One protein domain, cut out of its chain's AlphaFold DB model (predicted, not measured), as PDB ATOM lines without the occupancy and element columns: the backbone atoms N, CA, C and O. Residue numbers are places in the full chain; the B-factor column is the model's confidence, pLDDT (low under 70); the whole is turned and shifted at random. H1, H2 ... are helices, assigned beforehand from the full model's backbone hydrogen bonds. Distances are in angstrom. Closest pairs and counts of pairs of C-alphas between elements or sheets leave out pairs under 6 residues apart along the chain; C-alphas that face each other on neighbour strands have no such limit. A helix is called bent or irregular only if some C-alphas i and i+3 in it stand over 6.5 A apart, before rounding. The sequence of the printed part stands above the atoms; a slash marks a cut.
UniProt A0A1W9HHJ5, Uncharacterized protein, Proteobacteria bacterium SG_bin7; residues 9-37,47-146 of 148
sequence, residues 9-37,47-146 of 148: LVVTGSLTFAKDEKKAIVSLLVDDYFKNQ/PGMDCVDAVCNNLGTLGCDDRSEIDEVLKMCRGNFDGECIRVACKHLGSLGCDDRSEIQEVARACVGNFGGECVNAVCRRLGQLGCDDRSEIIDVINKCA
ATOM      1  N   LEU A   9      51.242 -64.125 -97.144       39.22
ATOM      2  CA  LEU A   9      51.128 -64.246 -95.680       39.22
ATOM      3  C   LEU A   9      51.778 -63.085 -94.905       39.22
ATOM      4  O   LEU A   9      51.415 -62.825 -93.762       39.22
ATOM      5  N   VAL A  10      52.719 -62.366 -95.523       43.25
ATOM      6  CA  VAL A  10      53.423 -61.245 -94.871       43.25
ATOM      7  C   VAL A  10      52.562 -59.977 -94.876       43.25
ATOM      8  O   VAL A  10      52.543 -59.242 -93.895       43.25
ATOM      9  N   VAL A  11      51.780 -59.756 -95.939       47.94
ATOM     10  CA  VAL A  11      50.935 -58.557 -96.070       47.94
ATOM     11  C   VAL A  11      49.796 -58.557 -95.045       47.94
ATOM     12  O   VAL A  11      49.487 -57.513 -94.477       47.94
ATOM     13  N   THR A  12      49.209 -59.717 -94.740       48.41
ATOM     14  CA  THR A  12      48.119 -59.806 -93.757       48.41
ATOM     15  C   THR A  12      48.594 -59.566 -92.324       48.41
ATOM     16  O   THR A  12      47.875 -58.933 -91.560       48.41
ATOM     17  N   GLY A  13      49.803 -60.017 -91.963       39.94
ATOM     18  CA  GLY A  13      50.337 -59.883 -90.601       39.94
ATOM     19  C   GLY A  13      50.772 -58.461 -90.227       39.94
ATOM     20  O   GLY A  13      50.588 -58.040 -89.087       39.94
ATOM     21  N   SER A  14      51.312 -57.689 -91.176       48.66
ATOM     22  CA  SER A  14      51.707 -56.292 -90.927       48.66
ATOM     23  C   SER A  14      50.504 -55.353 -90.791       48.66
ATOM     24  O   SER A  14      50.543 -54.406 -90.009       48.66
ATOM     25  N   LEU A  15      49.419 -55.629 -91.518       47.56
ATOM     26  CA  LEU A  15      48.185 -54.842 -91.467       47.56
ATOM     27  C   LEU A  15      47.405 -55.034 -90.161       47.56
ATOM     28  O   LEU A  15      46.793 -54.081 -89.684       47.56
ATOM     29  N   THR A  16      47.423 -56.234 -89.571       51.88
ATOM     30  CA  THR A  16      46.805 -56.470 -88.257       51.88
ATOM     31  C   THR A  16      47.601 -55.796 -87.142       51.88
ATOM     32  O   THR A  16      47.016 -55.072 -86.345       51.88
ATOM     33  N   PHE A  17      48.934 -55.902 -87.165       49.12
ATOM     34  CA  PHE A  17      49.803 -55.262 -86.167       49.12
ATOM     35  C   PHE A  17      49.648 -53.733 -86.122       49.12
ATOM     36  O   PHE A  17      49.536 -53.156 -85.045       49.12
ATOM     37  N   ALA A  18      49.582 -53.078 -87.286       54.59
ATOM     38  CA  ALA A  18      49.403 -51.626 -87.355       54.59
ATOM     39  C   ALA A  18      48.027 -51.165 -86.837       54.59
ATOM     40  O   ALA A  18      47.914 -50.078 -86.271       54.59
ATOM     41  N   LYS A  19      46.974 -51.976 -87.013       55.44
ATOM     42  CA  LYS A  19      45.641 -51.686 -86.457       55.44
ATOM     43  C   LYS A  19      45.619 -51.826 -84.935       55.44
ATOM     44  O   LYS A  19      45.017 -50.987 -84.268       55.44
ATOM     45  N   ASP A  20      46.295 -52.839 -84.401       59.78
ATOM     46  CA  ASP A  20      46.353 -53.097 -82.961       59.78
ATOM     47  C   ASP A  20      47.164 -52.018 -82.217       59.78
ATOM     48  O   ASP A  20      46.746 -51.548 -81.158       59.78
ATOM     49  N   GLU A  21      48.271 -51.545 -82.801       60.25
ATOM     50  CA  GLU A  21      49.075 -50.446 -82.246       60.25
ATOM     51  C   GLU A  21      48.319 -49.107 -82.265       60.25
ATOM     52  O   GLU A  21      48.268 -48.409 -81.249       60.25
ATOM     53  N   LYS A  22      47.650 -48.772 -83.382       64.25
ATOM     54  CA  LYS A  22      46.813 -47.562 -83.468       64.25
ATOM     55  C   LYS A  22      45.683 -47.590 -82.436       64.25
ATOM     56  O   LYS A  22      45.469 -46.597 -81.749       64.25
ATOM     57  N   LYS A  23      45.012 -48.735 -82.256       66.50
ATOM     58  CA  LYS A  23      43.950 -48.889 -81.249       66.50
ATOM     59  C   LYS A  23      44.462 -48.676 -79.819       66.50
ATOM     60  O   LYS A  23      43.771 -48.051 -79.017       66.50
ATOM     61  N   ALA A  24      45.672 -49.138 -79.504       70.25
ATOM     62  CA  ALA A  24      46.290 -48.910 -78.198       70.25
ATOM     63  C   ALA A  24      46.609 -47.424 -77.952       70.25
ATOM     64  O   ALA A  24      46.356 -46.918 -76.860       70.25
ATOM     65  N   ILE A  25      47.103 -46.703 -78.966       71.00
ATOM     66  CA  ILE A  25      47.359 -45.256 -78.873       71.00
ATOM     67  C   ILE A  25      46.052 -44.484 -78.663       71.00
ATOM     68  O   ILE A  25      45.991 -43.636 -77.774       71.00
ATOM     69  N   VAL A  26      45.001 -44.804 -79.426       71.06
ATOM     70  CA  VAL A  26      43.671 -44.200 -79.247       71.06
ATOM     71  C   VAL A  26      43.161 -44.449 -77.830       71.06
ATOM     72  O   VAL A  26      42.772 -43.501 -77.157       71.06
ATOM     73  N   SER A  27      43.251 -45.686 -77.331       71.25
ATOM     74  CA  SER A  27      42.851 -46.021 -75.958       71.25
ATOM     75  C   SER A  27      43.591 -45.185 -74.907       71.25
ATOM     76  O   SER A  27      42.968 -44.703 -73.969       71.25
ATOM     77  N   LEU A  28      44.902 -44.966 -75.068       72.94
ATOM     78  CA  LEU A  28      45.690 -44.140 -74.145       72.94
ATOM     79  C   LEU A  28      45.306 -42.653 -74.203       72.94
ATOM     80  O   LEU A  28      45.289 -41.990 -73.168       72.94
ATOM     81  N   LEU A  29      45.010 -42.127 -75.396       72.06
ATOM     82  CA  LEU A  29      44.577 -40.737 -75.580       72.06
ATOM     83  C   LEU A  29      43.187 -40.496 -74.986       72.06
ATOM     84  O   LEU A  29      42.975 -39.492 -74.312       72.06
ATOM     85  N   VAL A  30      42.265 -41.436 -75.202       70.56
ATOM     86  CA  VAL A  30      40.924 -41.404 -74.616       70.56
ATOM     87  C   VAL A  30      41.022 -41.434 -73.089       70.56
ATOM     88  O   VAL A  30      40.449 -40.573 -72.420       70.56
ATOM     89  N   ASP A  31      41.825 -42.345 -72.536       71.00
ATOM     90  CA  ASP A  31      42.056 -42.436 -71.094       71.00
ATOM     91  C   ASP A  31      42.631 -41.139 -70.503       71.00
ATOM     92  O   ASP A  31      42.167 -40.690 -69.455       71.00
ATOM     93  N   ASP A  32      43.640 -40.534 -71.139       72.50
ATOM     94  CA  ASP A  32      44.249 -39.273 -70.688       72.50
ATOM     95  C   ASP A  32      43.243 -38.110 -70.725       72.50
ATOM     96  O   ASP A  32      43.126 -37.349 -69.761       72.50
ATOM     97  N   TYR A  33      42.452 -38.008 -71.797       69.81
ATOM     98  CA  TYR A  33      41.428 -36.974 -71.945       69.81
ATOM     99  C   TYR A  33      40.361 -37.058 -70.848       69.81
ATOM    100  O   TYR A  33      40.078 -36.061 -70.182       69.81
ATOM    101  N   PHE A  34      39.800 -38.247 -70.603       65.94
ATOM    102  CA  PHE A  34      38.752 -38.410 -69.592       65.94
ATOM    103  C   PHE A  34      39.285 -38.304 -68.157       65.94
ATOM    104  O   PHE A  34      38.601 -37.727 -67.307       65.94
ATOM    105  N   LYS A  35      40.519 -38.756 -67.881       68.06
ATOM    106  CA  LYS A  35      41.172 -38.576 -66.567       68.06
ATOM    107  C   LYS A  35      41.406 -37.106 -66.223       68.06
ATOM    108  O   LYS A  35      41.251 -36.724 -65.068       68.06
ATOM    109  N   ASN A  36      41.751 -36.282 -67.212       62.84
ATOM    110  CA  ASN A  36      42.072 -34.869 -66.998       62.84
ATOM    111  C   ASN A  36      40.846 -33.938 -67.030       62.84
ATOM    112  O   ASN A  36      40.980 -32.747 -66.738       62.84
ATOM    113  N   GLN A  37      39.660 -34.447 -67.384       58.53
ATOM    114  CA  GLN A  37      38.472 -33.617 -67.613       58.53
ATOM    115  C   GLN A  37      37.222 -34.027 -66.816       58.53
ATOM    116  O   GLN A  37      36.238 -33.283 -66.836       58.53
ATOM    117  N   PRO A  47      34.487 -44.541 -69.961       51.91
ATOM    118  CA  PRO A  47      33.846 -43.296 -70.352       51.91
ATOM    119  C   PRO A  47      34.314 -42.953 -71.763       51.91
ATOM    120  O   PRO A  47      35.499 -42.748 -71.994       51.91
ATOM    121  N   GLY A  48      33.400 -42.954 -72.729       55.72
ATOM    122  CA  GLY A  48      33.635 -42.388 -74.056       55.72
ATOM    123  C   GLY A  48      34.340 -43.270 -75.086       55.72
ATOM    124  O   GLY A  48      34.311 -42.894 -76.256       55.72
ATOM    125  N   MET A  49      34.877 -44.443 -74.729       66.00
ATOM    126  CA  MET A  49      35.410 -45.380 -75.737       66.00
ATOM    127  C   MET A  49      34.329 -45.790 -76.742       66.00
ATOM    128  O   MET A  49      34.592 -45.806 -77.936       66.00
ATOM    129  N   ASP A  50      33.092 -46.021 -76.294       82.81
ATOM    130  CA  ASP A  50      32.024 -46.496 -77.181       82.81
ATOM    131  C   ASP A  50      31.537 -45.424 -78.174       82.81
ATOM    132  O   ASP A  50      31.151 -45.756 -79.298       82.81
ATOM    133  N   CYS A  51      31.562 -44.144 -77.779       84.50
ATOM    134  CA  CYS A  51      31.268 -43.035 -78.686       84.50
ATOM    135  C   CYS A  51      32.426 -42.789 -79.654       84.50
ATOM    136  O   CYS A  51      32.191 -42.667 -80.854       84.50
ATOM    137  N   VAL A  52      33.667 -42.773 -79.156       86.69
ATOM    138  CA  VAL A  52      34.859 -42.627 -80.003       86.69
ATOM    139  C   VAL A  52      34.898 -43.758 -81.029       86.69
ATOM    140  O   VAL A  52      35.025 -43.491 -82.219       86.69
ATOM    141  N   ASP A  53      34.664 -45.002 -80.609       87.25
ATOM    142  CA  ASP A  53      34.568 -46.155 -81.501       87.25
ATOM    143  C   ASP A  53      33.424 -45.993 -82.510       87.25
ATOM    144  O   ASP A  53      33.611 -46.269 -83.695       87.25
ATOM    145  N   ALA A  54      32.242 -45.530 -82.089       88.56
ATOM    146  CA  ALA A  54      31.132 -45.286 -83.010       88.56
ATOM    147  C   ALA A  54      31.496 -44.246 -84.081       88.56
ATOM    148  O   ALA A  54      31.197 -44.458 -85.256       88.56
ATOM    149  N   VAL A  55      32.176 -43.162 -83.703       88.94
ATOM    150  CA  VAL A  55      32.617 -42.130 -84.647       88.94
ATOM    151  C   VAL A  55      33.699 -42.671 -85.583       88.94
ATOM    152  O   VAL A  55      33.549 -42.637 -86.804       88.94
ATOM    153  N   CYS A  56      34.756 -43.252 -85.025       88.56
ATOM    154  CA  CYS A  56      35.904 -43.737 -85.783       88.56
ATOM    155  C   CYS A  56      35.569 -44.891 -86.730       88.56
ATOM    156  O   CYS A  56      36.127 -44.978 -87.822       88.56
ATOM    157  N   ASN A  57      34.637 -45.769 -86.355       88.31
ATOM    158  CA  ASN A  57      34.203 -46.856 -87.231       88.31
ATOM    159  C   ASN A  57      33.461 -46.349 -88.476       88.31
ATOM    160  O   ASN A  57      33.548 -46.993 -89.520       88.31
ATOM    161  N   ASN A  58      32.755 -45.220 -88.378       88.00
ATOM    162  CA  ASN A  58      32.055 -44.619 -89.512       88.00
ATOM    163  C   ASN A  58      32.998 -43.782 -90.395       88.00
ATOM    164  O   ASN A  58      32.941 -43.904 -91.612       88.00
ATOM    165  N   LEU A  59      33.924 -43.022 -89.799       86.12
ATOM    166  CA  LEU A  59      34.945 -42.272 -90.551       86.12
ATOM    167  C   LEU A  59      36.013 -43.170 -91.200       86.12
ATOM    168  O   LEU A  59      36.753 -42.750 -92.091       86.12
ATOM    169  N   GLY A  60      36.125 -44.413 -90.737       81.25
ATOM    170  CA  GLY A  60      37.094 -45.374 -91.236       81.25
ATOM    171  C   GLY A  60      38.532 -45.061 -90.816       81.25
ATOM    172  O   GLY A  60      38.813 -44.315 -89.881       81.25
ATOM    173  N   THR A  61      39.489 -45.676 -91.512       70.94
ATOM    174  CA  THR A  61      40.899 -45.726 -91.084       70.94
ATOM    175  C   THR A  61      41.660 -44.402 -91.152       70.94
ATOM    176  O   THR A  61      42.810 -44.391 -90.728       70.94
ATOM    177  N   LEU A  62      41.071 -43.349 -91.726       71.00
ATOM    178  CA  LEU A  62      41.720 -42.051 -91.961       71.00
ATOM    179  C   LEU A  62      41.085 -40.892 -91.184       71.00
ATOM    180  O   LEU A  62      41.534 -39.771 -91.351       71.00
ATOM    181  N   GLY A  63      40.011 -41.123 -90.422       74.56
ATOM    182  CA  GLY A  63      39.375 -40.057 -89.635       74.56
ATOM    183  C   GLY A  63      39.640 -40.136 -88.136       74.56
ATOM    184  O   GLY A  63      39.049 -39.361 -87.388       74.56
ATOM    185  N   CYS A  64      40.466 -41.095 -87.710       83.25
ATOM    186  CA  CYS A  64      40.853 -41.345 -86.321       83.25
ATOM    187  C   CYS A  64      42.262 -41.948 -86.238       83.25
ATOM    188  O   CYS A  64      42.491 -42.960 -85.568       83.25
ATOM    189  N   ASP A  65      43.202 -41.396 -86.994       81.31
ATOM    190  CA  ASP A  65      44.525 -41.971 -87.181       81.31
ATOM    191  C   ASP A  65      45.685 -41.049 -86.789       81.31
ATOM    192  O   ASP A  65      46.823 -41.521 -86.690       81.31
ATOM    193  N   ASP A  66      45.377 -39.806 -86.410       82.50
ATOM    194  CA  ASP A  66      46.272 -38.927 -85.666       82.50
ATOM    195  C   ASP A  66      45.642 -38.355 -84.378       82.50
ATOM    196  O   ASP A  66      44.438 -38.427 -84.125       82.50
ATOM    197  N   ARG A  67      46.497 -37.795 -83.514       80.56
ATOM    198  CA  ARG A  67      46.096 -37.260 -82.205       80.56
ATOM    199  C   ARG A  67      45.093 -36.108 -82.309       80.56
ATOM    200  O   ARG A  67      44.206 -36.018 -81.470       80.56
ATOM    201  N   SER A  68      45.251 -35.223 -83.289       82.25
ATOM    202  CA  SER A  68      44.371 -34.065 -83.455       82.25
ATOM    203  C   SER A  68      42.957 -34.483 -83.854       82.25
ATOM    204  O   SER A  68      41.990 -33.904 -83.362       82.25
ATOM    205  N   GLU A  69      42.828 -35.548 -84.649       85.38
ATOM    206  CA  GLU A  69      41.535 -36.143 -84.990       85.38
ATOM    207  C   GLU A  69      40.850 -36.729 -83.761       85.38
ATOM    208  O   GLU A  69      39.685 -36.445 -83.494       85.38
ATOM    209  N   ILE A  70      41.598 -37.493 -82.963       84.06
ATOM    210  CA  ILE A  70      41.085 -38.074 -81.722       84.06
ATOM    211  C   ILE A  70      40.666 -36.981 -80.736       84.06
ATOM    212  O   ILE A  70      39.590 -37.078 -80.153       84.06
ATOM    213  N   ASP A  71      41.445 -35.906 -80.595       83.19
ATOM    214  CA  ASP A  71      41.088 -34.759 -79.749       83.19
ATOM    215  C   ASP A  71      39.787 -34.074 -80.213       83.19
ATOM    216  O   ASP A  71      39.035 -33.532 -79.396       83.19
ATOM    217  N   GLU A  72      39.509 -34.058 -81.516       84.62
ATOM    218  CA  GLU A  72      38.249 -33.553 -82.062       84.62
ATOM    219  C   GLU A  72      37.087 -34.504 -81.780       84.62
ATOM    220  O   GLU A  72      36.066 -34.058 -81.256       84.62
ATOM    221  N   VAL A  73      37.253 -35.803 -82.034       85.56
ATOM    222  CA  VAL A  73      36.239 -36.829 -81.741       85.56
ATOM    223  C   VAL A  73      35.889 -36.852 -80.253       85.56
ATOM    224  O   VAL A  73      34.717 -36.884 -79.887       85.56
ATOM    225  N   LEU A  74      36.883 -36.731 -79.376       81.94
ATOM    226  CA  LEU A  74      36.683 -36.639 -77.932       81.94
ATOM    227  C   LEU A  74      35.818 -35.435 -77.535       81.94
ATOM    228  O   LEU A  74      34.926 -35.561 -76.694       81.94
ATOM    229  N   LYS A  75      36.003 -34.280 -78.192       83.06
ATOM    230  CA  LYS A  75      35.128 -33.111 -77.995       83.06
ATOM    231  C   LYS A  75      33.707 -33.372 -78.494       83.06
ATOM    232  O   LYS A  75      32.772 -32.879 -77.870       83.06
ATOM    233  N   MET A  76      33.536 -34.117 -79.591       82.44
ATOM    234  CA  MET A  76      32.212 -34.496 -80.112       82.44
ATOM    235  C   MET A  76      31.479 -35.443 -79.160       82.44
ATOM    236  O   MET A  76      30.282 -35.291 -78.942       82.44
ATOM    237  N   CYS A  77      32.206 -36.381 -78.558       81.31
ATOM    238  CA  CYS A  77      31.675 -37.370 -77.624       81.31
ATOM    239  C   CYS A  77      31.414 -36.826 -76.216       81.31
ATOM    240  O   CYS A  77      30.934 -37.544 -75.336       81.31
ATOM    241  N   ARG A  78      31.702 -35.549 -75.960       78.69
ATOM    242  CA  ARG A  78      31.436 -34.943 -74.659       78.69
ATOM    243  C   ARG A  78      29.930 -34.930 -74.378       78.69
ATOM    244  O   ARG A  78      29.185 -34.178 -74.994       78.69
ATOM    245  N   GLY A  79      29.500 -35.716 -73.391       74.00
ATOM    246  CA  GLY A  79      28.083 -35.865 -73.043       74.00
ATOM    247  C   GLY A  79      27.347 -36.948 -73.840       74.00
ATOM    248  O   GLY A  79      26.131 -37.054 -73.709       74.00
ATOM    249  N   ASN A  80      28.067 -37.754 -74.627       75.12
ATOM    250  CA  ASN A  80      27.578 -38.964 -75.284       75.12
ATOM    251  C   ASN A  80      28.538 -40.119 -74.958       75.12
ATOM    252  O   ASN A  80      29.655 -40.177 -75.468       75.12
ATOM    253  N   PHE A  81      28.127 -41.016 -74.063       69.19
ATOM    254  CA  PHE A  81      29.063 -41.951 -73.427       69.19
ATOM    255  C   PHE A  81      28.995 -43.383 -73.958       69.19
ATOM    256  O   PHE A  81      29.984 -44.097 -73.822       69.19
ATOM    257  N   ASP A  82      27.875 -43.804 -74.554       76.94
ATOM    258  CA  ASP A  82      27.685 -45.183 -75.036       76.94
ATOM    259  C   ASP A  82      27.699 -45.331 -76.563       76.94
ATOM    260  O   ASP A  82      27.742 -46.450 -77.077       76.94
ATOM    261  N   GLY A  83      27.674 -44.212 -77.297       84.31
ATOM    262  CA  GLY A  83      27.726 -44.190 -78.756       84.31
ATOM    263  C   GLY A  83      26.514 -44.816 -79.454       84.31
ATOM    264  O   GLY A  83      26.478 -44.829 -80.684       84.31
ATOM    265  N   GLU A  84      25.510 -45.318 -78.728       88.88
ATOM    266  CA  GLU A  84      24.398 -46.065 -79.325       88.88
ATOM    267  C   GLU A  84      23.471 -45.139 -80.113       88.88
ATOM    268  O   GLU A  84      23.020 -45.500 -81.200       88.88
ATOM    269  N   CYS A  85      23.276 -43.904 -79.639       90.31
ATOM    270  CA  CYS A  85      22.574 -42.872 -80.403       90.31
ATOM    271  C   CYS A  85      23.227 -42.645 -81.780       90.31
ATOM    272  O   CYS A  85      22.529 -42.626 -82.793       90.31
ATOM    273  N   ILE A  86      24.565 -42.577 -81.845       91.25
ATOM    274  CA  ILE A  86      25.304 -42.408 -83.109       91.25
ATOM    275  C   ILE A  86      25.118 -43.641 -83.997       91.25
ATOM    276  O   ILE A  86      24.794 -43.506 -85.173       91.25
ATOM    277  N   ARG A  87      25.272 -44.853 -83.447       91.75
ATOM    278  CA  ARG A  87      25.120 -46.099 -84.221       91.75
ATOM    279  C   ARG A  87      23.726 -46.235 -84.823       91.75
ATOM    280  O   ARG A  87      23.606 -46.587 -85.995       91.75
ATOM    281  N   VAL A  88      22.681 -45.965 -84.042       92.00
ATOM    282  CA  VAL A  88      21.294 -46.003 -84.518       92.00
ATOM    283  C   VAL A  88      21.069 -44.938 -85.582       92.00
ATOM    284  O   VAL A  88      20.499 -45.251 -86.626       92.00
ATOM    285  N   ALA A  89      21.547 -43.715 -85.348       91.50
ATOM    286  CA  ALA A  89      21.381 -42.627 -86.295       91.50
ATOM    287  C   ALA A  89      22.037 -42.948 -87.648       91.50
ATOM    288  O   ALA A  89      21.369 -42.993 -88.678       91.50
ATOM    289  N   CYS A  90      23.320 -43.304 -87.633       92.69
ATOM    290  CA  CYS A  90      24.064 -43.650 -88.842       92.69
ATOM    291  C   CYS A  90      23.511 -44.896 -89.544       92.69
ATOM    292  O   CYS A  90      23.547 -44.998 -90.766       92.69
ATOM    293  N   LYS A  91      22.926 -45.843 -88.801       92.25
ATOM    294  CA  LYS A  91      22.240 -46.991 -89.402       92.25
ATOM    295  C   LYS A  91      21.010 -46.581 -90.217       92.25
ATOM    296  O   LYS A  91      20.731 -47.224 -91.226       92.25
ATOM    297  N   HIS A  92      20.261 -45.579 -89.763       91.56
ATOM    298  CA  HIS A  92      19.071 -45.094 -90.460       91.56
ATOM    299  C   HIS A  92      19.419 -44.215 -91.666       91.56
ATOM    300  O   HIS A  92      18.820 -44.410 -92.719       91.56
ATOM    301  N   LEU A  93      20.440 -43.360 -91.548       90.38
ATOM    302  CA  LEU A  93      20.961 -42.570 -92.671       90.38
ATOM    303  C   LEU A  93      21.686 -43.424 -93.728       90.38
ATOM    304  O   LEU A  93      21.838 -43.025 -94.880       90.38
ATOM    305  N   GLY A  94      22.142 -44.616 -93.343       85.81
ATOM    306  CA  GLY A  94      22.914 -45.498 -94.209       85.81
ATOM    307  C   GLY A  94      24.389 -45.102 -94.291       85.81
ATOM    308  O   GLY A  94      24.875 -44.219 -93.591       85.81
ATOM    309  N   SER A  95      25.131 -45.793 -95.157       74.81
ATOM    310  CA  SER A  95      26.597 -45.698 -95.213       74.81
ATOM    311  C   SER A  95      27.149 -44.360 -95.710       74.81
ATOM    312  O   SER A  95      28.360 -44.213 -95.702       74.81
ATOM    313  N   LEU A  96      26.298 -43.447 -96.187       77.94
ATOM    314  CA  LEU A  96      26.686 -42.155 -96.775       77.94
ATOM    315  C   LEU A  96      26.193 -40.944 -95.969       77.94
ATOM    316  O   LEU A  96      26.256 -39.831 -96.464       77.94
ATOM    317  N   GLY A  97      25.574 -41.158 -94.803       81.88
ATOM    318  CA  GLY A  97      25.085 -40.053 -93.967       81.88
ATOM    319  C   GLY A  97      25.886 -39.847 -92.686       81.88
ATOM    320  O   GLY A  97      25.461 -39.083 -91.819       81.88
ATOM    321  N   CYS A  98      26.990 -40.583 -92.542       89.44
ATOM    322  CA  CYS A  98      27.929 -40.511 -91.427       89.44
ATOM    323  C   CYS A  98      29.373 -40.841 -91.854       89.44
ATOM    324  O   CYS A  98      30.214 -41.084 -90.988       89.44
ATOM    325  N   ASP A  99      29.674 -40.926 -93.151       86.62
ATOM    326  CA  ASP A  99      31.009 -41.297 -93.642       86.62
ATOM    327  C   ASP A  99      31.958 -40.099 -93.745       86.62
ATOM    328  O   ASP A  99      33.172 -40.288 -93.864       86.62
ATOM    329  N   ASP A 100      31.442 -38.873 -93.619       89.00
ATOM    330  CA  ASP A 100      32.260 -37.676 -93.491       89.00
ATOM    331  C   ASP A 100      32.265 -37.060 -92.082       89.00
ATOM    332  O   ASP A 100      31.365 -37.227 -91.251       89.00
ATOM    333  N   ARG A 101      33.340 -36.310 -91.808       86.50
ATOM    334  CA  ARG A 101      33.578 -35.646 -90.518       86.50
ATOM    335  C   ARG A 101      32.491 -34.647 -90.146       86.50
ATOM    336  O   ARG A 101      32.156 -34.550 -88.970       86.50
ATOM    337  N   SER A 102      31.982 -33.869 -91.096       88.69
ATOM    338  CA  SER A 102      30.943 -32.876 -90.809       88.69
ATOM    339  C   SER A 102      29.620 -33.535 -90.439       88.69
ATOM    340  O   SER A 102      28.990 -33.120 -89.466       88.69
ATOM    341  N   GLU A 103      29.243 -34.590 -91.147       91.81
ATOM    342  CA  GLU A 103      28.013 -35.339 -90.926       91.81
ATOM    343  C   GLU A 103      28.003 -36.026 -89.573       91.81
ATOM    344  O   GLU A 103      27.094 -35.812 -88.766       91.81
ATOM    345  N   ILE A 104      29.053 -36.793 -89.277       90.62
ATOM    346  CA  ILE A 104      29.110 -37.494 -88.000       90.62
ATOM    347  C   ILE A 104      29.263 -36.531 -86.827       90.62
ATOM    348  O   ILE A 104      28.763 -36.809 -85.740       90.62
ATOM    349  N   GLN A 105      29.897 -35.375 -87.036       89.56
ATOM    350  CA  GLN A 105      29.967 -34.329 -86.024       89.56
ATOM    351  C   GLN A 105      28.583 -33.741 -85.730       89.56
ATOM    352  O   GLN A 105      28.273 -33.486 -84.565       89.56
ATOM    353  N   GLU A 106      27.754 -33.504 -86.749       91.19
ATOM    354  CA  GLU A 106      26.373 -33.045 -86.559       91.19
ATOM    355  C   GLU A 106      25.553 -34.070 -85.766       91.19
ATOM    356  O   GLU A 106      24.919 -33.708 -84.771       91.19
ATOM    357  N   VAL A 107      25.642 -35.350 -86.136       91.69
ATOM    358  CA  VAL A 107      24.958 -36.448 -85.436       91.69
ATOM    359  C   VAL A 107      25.458 -36.593 -83.996       91.69
ATOM    360  O   VAL A 107      24.657 -36.634 -83.062       91.69
ATOM    361  N   ALA A 108      26.776 -36.620 -83.782       88.94
ATOM    362  CA  ALA A 108      27.372 -36.768 -82.456       88.94
ATOM    363  C   ALA A 108      26.977 -35.620 -81.518       88.94
ATOM    364  O   ALA A 108      26.656 -35.867 -80.356       88.94
ATOM    365  N   ARG A 109      26.928 -34.382 -82.034       88.00
ATOM    366  CA  ARG A 109      26.459 -33.209 -81.280       88.00
ATOM    367  C   ARG A 109      24.978 -33.291 -80.928       88.00
ATOM    368  O   ARG A 109      24.620 -32.912 -79.819       88.00
ATOM    369  N   ALA A 110      24.131 -33.774 -81.836       89.44
ATOM    370  CA  ALA A 110      22.713 -33.982 -81.541       89.44
ATOM    371  C   ALA A 110      22.525 -35.051 -80.449       89.44
ATOM    372  O   ALA A 110      21.692 -34.902 -79.561       89.44
ATOM    373  N   CYS A 111      23.348 -36.101 -80.464       88.75
ATOM    374  CA  CYS A 111      23.300 -37.195 -79.495       88.75
ATOM    375  C   CYS A 111      23.783 -36.831 -78.077       88.75
ATOM    376  O   CYS A 111      23.742 -37.681 -77.186       88.75
ATOM    377  N   VAL A 112      24.235 -35.601 -77.827       85.50
ATOM    378  CA  VAL A 112      24.619 -35.159 -76.479       85.50
ATOM    379  C   VAL A 112      23.406 -35.227 -75.544       85.50
ATOM    380  O   VAL A 112      22.365 -34.634 -75.815       85.50
ATOM    381  N   GLY A 113      23.542 -35.942 -74.424       75.00
ATOM    382  CA  GLY A 113      22.461 -36.117 -73.448       75.00
ATOM    383  C   GLY A 113      21.344 -37.074 -73.880       75.00
ATOM    384  O   GLY A 113      20.306 -37.111 -73.221       75.00
ATOM    385  N   ASN A 114      21.537 -37.830 -74.965       77.44
ATOM    386  CA  ASN A 114      20.745 -39.019 -75.273       77.44
ATOM    387  C   ASN A 114      21.508 -40.245 -74.759       77.44
ATOM    388  O   ASN A 114      22.596 -40.542 -75.262       77.44
ATOM    389  N   PHE A 115      20.964 -40.939 -73.760       70.62
ATOM    390  CA  PHE A 115      21.560 -42.162 -73.234       70.62
ATOM    391  C   PHE A 115      20.842 -43.357 -73.865       70.62
ATOM    392  O   PHE A 115      19.663 -43.593 -73.619       70.62
ATOM    393  N   GLY A 116      21.551 -44.108 -74.707       74.38
ATOM    394  CA  GLY A 116      20.946 -45.173 -75.496       74.38
ATOM    395  C   GLY A 116      20.225 -44.674 -76.758       74.38
ATOM    396  O   GLY A 116      19.772 -43.536 -76.878       74.38
ATOM    397  N   GLY A 117      20.187 -45.519 -77.788       84.25
ATOM    398  CA  GLY A 117      19.566 -45.217 -79.084       84.25
ATOM    399  C   GLY A 117      18.101 -45.658 -79.182       84.25
ATOM    400  O   GLY A 117      17.516 -45.630 -80.266       84.25
ATOM    401  N   GLU A 118      17.497 -46.121 -78.085       89.56
ATOM    402  CA  GLU A 118      16.192 -46.779 -78.069       89.56
ATOM    403  C   GLU A 118      15.063 -45.833 -78.465       89.56
ATOM    404  O   GLU A 118      14.211 -46.226 -79.263       89.56
ATOM    405  N   CYS A 119      15.067 -44.595 -77.956       90.25
ATOM    406  CA  CYS A 119      14.059 -43.598 -78.320       90.25
ATOM    407  C   CYS A 119      14.103 -43.305 -79.824       90.25
ATOM    408  O   CYS A 119      13.083 -43.421 -80.507       90.25
ATOM    409  N   VAL A 120      15.299 -43.029 -80.358       90.44
ATOM    410  CA  VAL A 120      15.512 -42.744 -81.785       90.44
ATOM    411  C   VAL A 120      15.044 -43.924 -82.635       90.44
ATOM    412  O   VAL A 120      14.217 -43.764 -83.529       90.44
ATOM    413  N   ASN A 121      15.484 -45.140 -82.299       91.62
ATOM    414  CA  ASN A 121      15.095 -46.361 -83.003       91.62
ATOM    415  C   ASN A 121      13.576 -46.605 -82.939       91.62
ATOM    416  O   ASN A 121      12.971 -47.009 -83.932       91.62
ATOM    417  N   ALA A 122      12.930 -46.363 -81.794       92.12
ATOM    418  CA  ALA A 122      11.487 -46.536 -81.641       92.12
ATOM    419  C   ALA A 122      10.694 -45.548 -82.509       92.12
ATOM    420  O   ALA A 122       9.749 -45.956 -83.191       92.12
ATOM    421  N   VAL A 123      11.097 -44.273 -82.522       91.06
ATOM    422  CA  VAL A 123      10.472 -43.236 -83.352       91.06
ATOM    423  C   VAL A 123      10.683 -43.539 -84.835       91.06
ATOM    424  O   VAL A 123       9.704 -43.627 -85.578       91.06
ATOM    425  N   CYS A 124      11.918 -43.813 -85.262       91.69
ATOM    426  CA  CYS A 124      12.233 -44.106 -86.661       91.69
ATOM    427  C   CYS A 124      11.525 -45.365 -87.178       91.69
ATOM    428  O   CYS A 124      11.002 -45.380 -88.290       91.69
ATOM    429  N   ARG A 125      11.391 -46.414 -86.356       90.94
ATOM    430  CA  ARG A 125      10.579 -47.593 -86.715       90.94
ATOM    431  C   ARG A 125       9.106 -47.259 -86.937       90.94
ATOM    432  O   ARG A 125       8.447 -47.946 -87.714       90.94
ATOM    433  N   ARG A 126       8.574 -46.255 -86.235       92.62
ATOM    434  CA  ARG A 126       7.169 -45.847 -86.349       92.62
ATOM    435  C   ARG A 126       6.923 -44.952 -87.560       92.62
ATOM    436  O   ARG A 126       5.872 -45.099 -88.180       92.62
ATOM    437  N   LEU A 127       7.868 -44.064 -87.871       88.75
ATOM    438  CA  LEU A 127       7.837 -43.199 -89.054       88.75
ATOM    439  C   LEU A 127       8.083 -43.988 -90.350       88.75
ATOM    440  O   LEU A 127       7.545 -43.638 -91.397       88.75
ATOM    441  N   GLY A 128       8.804 -45.107 -90.264       82.75
ATOM    442  CA  GLY A 128       9.139 -45.942 -91.413       82.75
ATOM    443  C   GLY A 128      10.436 -45.490 -92.084       82.75
ATOM    444  O   GLY A 128      11.210 -44.732 -91.510       82.75
ATOM    445  N   GLN A 129      10.699 -45.996 -93.291       71.25
ATOM    446  CA  GLN A 129      11.973 -45.757 -93.986       71.25
ATOM    447  C   GLN A 129      12.190 -44.297 -94.404       71.25
ATOM    448  O   GLN A 129      13.340 -43.913 -94.505       71.25
ATOM    449  N   LEU A 130      11.117 -43.522 -94.605       76.06
ATOM    450  CA  LEU A 130      11.149 -42.158 -95.158       76.06
ATOM    451  C   LEU A 130      11.025 -41.045 -94.102       76.06
ATOM    452  O   LEU A 130      10.534 -39.967 -94.409       76.06
ATOM    453  N   GLY A 131      11.242 -41.355 -92.824       80.69
ATOM    454  CA  GLY A 131      11.132 -40.345 -91.760       80.69
ATOM    455  C   GLY A 131      12.368 -40.238 -90.883       80.69
ATOM    456  O   GLY A 131      12.302 -39.597 -89.836       80.69
ATOM    457  N   CYS A 132      13.435 -40.943 -91.263       89.00
ATOM    458  CA  CYS A 132      14.752 -40.917 -90.631       89.00
ATOM    459  C   CYS A 132      15.871 -41.257 -91.638       89.00
ATOM    460  O   CYS A 132      16.960 -41.648 -91.218       89.00
ATOM    461  N   ASP A 133      15.608 -41.202 -92.942       88.19
ATOM    462  CA  ASP A 133      16.613 -41.419 -93.990       88.19
ATOM    463  C   ASP A 133      17.353 -40.127 -94.353       88.19
ATOM    464  O   ASP A 133      18.465 -40.197 -94.875       88.19
ATOM    465  N   ASP A 134      16.806 -38.966 -93.988       91.38
ATOM    466  CA  ASP A 134      17.476 -37.679 -94.137       91.38
ATOM    467  C   ASP A 134      18.102 -37.172 -92.827       91.38
ATOM    468  O   ASP A 134      17.545 -37.269 -91.726       91.38
ATOM    469  N   ARG A 135      19.274 -36.530 -92.948       91.62
ATOM    470  CA  ARG A 135      20.044 -36.026 -91.795       91.62
ATOM    471  C   ARG A 135      19.251 -35.041 -90.936       91.62
ATOM    472  O   ARG A 135      19.312 -35.096 -89.710       91.62
ATOM    473  N   SER A 136      18.477 -34.151 -91.553       92.19
ATOM    474  CA  SER A 136      17.635 -33.203 -90.817       92.19
ATOM    475  C   SER A 136      16.533 -33.886 -90.010       92.19
ATOM    476  O   SER A 136      16.209 -33.434 -88.914       92.19
ATOM    477  N   GLU A 137      15.963 -34.967 -90.539       92.88
ATOM    478  CA  GLU A 137      14.873 -35.691 -89.891       92.88
ATOM    479  C   GLU A 137      15.387 -36.441 -88.673       92.88
ATOM    480  O   GLU A 137      14.811 -36.354 -87.587       92.88
ATOM    481  N   ILE A 138      16.527 -37.119 -88.820       92.19
ATOM    482  CA  ILE A 138      17.086 -37.871 -87.707       92.19
ATOM    483  C   ILE A 138      17.587 -36.958 -86.593       92.19
ATOM    484  O   ILE A 138      17.388 -37.271 -85.424       92.19
ATOM    485  N   ILE A 139      18.169 -35.802 -86.929       92.69
ATOM    486  CA  ILE A 139      18.562 -34.799 -85.933       92.69
ATOM    487  C   ILE A 139      17.331 -34.272 -85.186       92.69
ATOM    488  O   ILE A 139      17.375 -34.135 -83.964       92.69
ATOM    489  N   ASP A 140      16.218 -34.013 -85.878       92.94
ATOM    490  CA  ASP A 140      14.960 -33.616 -85.234       92.94
ATOM    491  C   ASP A 140      14.443 -34.699 -84.270       92.94
ATOM    492  O   ASP A 140      14.064 -34.393 -83.136       92.94
ATOM    493  N   VAL A 141      14.509 -35.975 -84.661       92.31
ATOM    494  CA  VAL A 141      14.158 -37.103 -83.783       92.31
ATOM    495  C   VAL A 141      15.088 -37.190 -82.571       92.31
ATOM    496  O   VAL A 141      14.603 -37.294 -81.445       92.31
ATOM    497  N   ILE A 142      16.405 -37.105 -82.767       91.88
ATOM    498  CA  ILE A 142      17.399 -37.146 -81.683       91.88
ATOM    499  C   ILE A 142      17.152 -36.010 -80.679       91.88
ATOM    500  O   ILE A 142      17.152 -36.238 -79.469       91.88
ATOM    501  N   ASN A 143      16.872 -34.799 -81.164       90.94
ATOM    502  CA  ASN A 143      16.579 -33.651 -80.306       90.94
ATOM    503  C   ASN A 143      15.292 -33.848 -79.491       90.94
ATOM    504  O   ASN A 143      15.224 -33.432 -78.336       90.94
ATOM    505  N   LYS A 144      14.278 -34.509 -80.061       90.56
ATOM    506  CA  LYS A 144      13.038 -34.873 -79.349       90.56
ATOM    507  C   LYS A 144      13.234 -36.010 -78.343       90.56
ATOM    508  O   LYS A 144      12.432 -36.136 -77.421       90.56
ATOM    509  N   CYS A 145      14.273 -36.818 -78.525       87.06
ATOM    510  CA  CYS A 145      14.640 -37.917 -77.639       87.06
ATOM    511  C   CYS A 145      15.584 -37.511 -76.497       87.06
ATOM    512  O   CYS A 145      15.777 -38.306 -75.577       87.06
ATOM    513  N   ALA A 146      16.126 -36.289 -76.519       83.81
ATOM    514  CA  ALA A 146      17.084 -35.820 -75.527       83.81
ATOM    515  C   ALA A 146      16.547 -35.909 -74.086       83.81
ATOM    516  O   ALA A 146      15.394 -35.570 -73.813       83.81
TER     517      ALA A 146
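Overview. This is residues 9 to 37 and 47 to 146 of the 148 residues of an uncharacterized protein of Proteobacteria bacterium SG_bin7 (UniProt A0A1W9HHJ5). A long helix, H1, slants across one end of a body made of two layers of short helices, with H2, H4 and H6 in one row and H3, H5 and H7 in the other; the chain passes back and forth between the rows. Residues 9 to 18 of H1 stick out from this body. The printed part has 129 residues with seven named helices, H1 to H7 in order along the chain, and no named strand: the class is all helix. It is compact, with a radius of gyration of the C-alphas of 15.5 A, and spans 48 by 39 by 22 A.

Along the chain. Find C-alpha 9 at (51.128, -64.246, -95.680); from there H1 runs through residues 9 to 37 for 43.4 A, to C-alpha 37 at (38.472, -33.617, -67.613). Next come H2, residues 49 to 62, 17.7 A, and H3, residues 67 to 76, 14.3 A. H2 is irregular: C-alphas 58 and 61 are 9.1 A apart. Read on to H4, residues 84 to 93, 14.2 A; H5, residues 101 to 110, 14.2 A; and H6, residues 118 to 127, 14.3 A. H7, residues 135 to 145, covers 15.3 A and ends with C-alpha 145 at (14.640, -37.917, -77.639).

Arrangement. Start at H1, which touches H3 with residues 26 to 33 alone; their closest C-alphas, of Val 26 and Ile 70, are 7.1 A apart. H1 and H2 are close but not clearly touching, with the C-alphas of Val 30 and Met 49 closest at 6.9 A. H1 is apart from H4, H5, H6 and H7. H2, H4, H5 and H7 form a bundle, here a group of helices in which each touches at least one other of the group at a shallow tilt. In it H2 touches H5 with residues 55 to 59 alone, at a shallow tilt of 16 degrees, opposite ways, closest at the C-alphas of Val 55 and Ile 104, 6.7 A. H5 touches H7 at a shallow tilt of 23 degrees, the same way, closest at Ala 110 and Ile 139, C-alphas 6.1 A apart. H4 touches H6 at a shallow tilt of 22 degrees, the same way; the C-alphas of Val 88 and Asn 121 are closest at 6.4 A. H6 touches H7 at a steep tilt of 55 degrees, the C-alphas of Cys 119 and Cys 145 being closest at 5.8 A. In H3, H4, H5, H6 and H7 every O i to N i+4 pair is within hydrogen-bond range; in H1 it is 23 of 25 and in H2 7 of 10.

Size, cuts and confidence. Look at Leu 9 and Lys 144 for the two C-alphas farthest apart, 50.8 A. Residues 38 to 46 are not printed, and C-alphas 37 and 47 are 11.1 A apart across this cut. Of the links printed whole, H2 to H3 is tight, and none is long. The mean pLDDT of the printed part is 79.3; it is under 70 at residues 9 to 23, 33 to 37, 47 to 49 and 81.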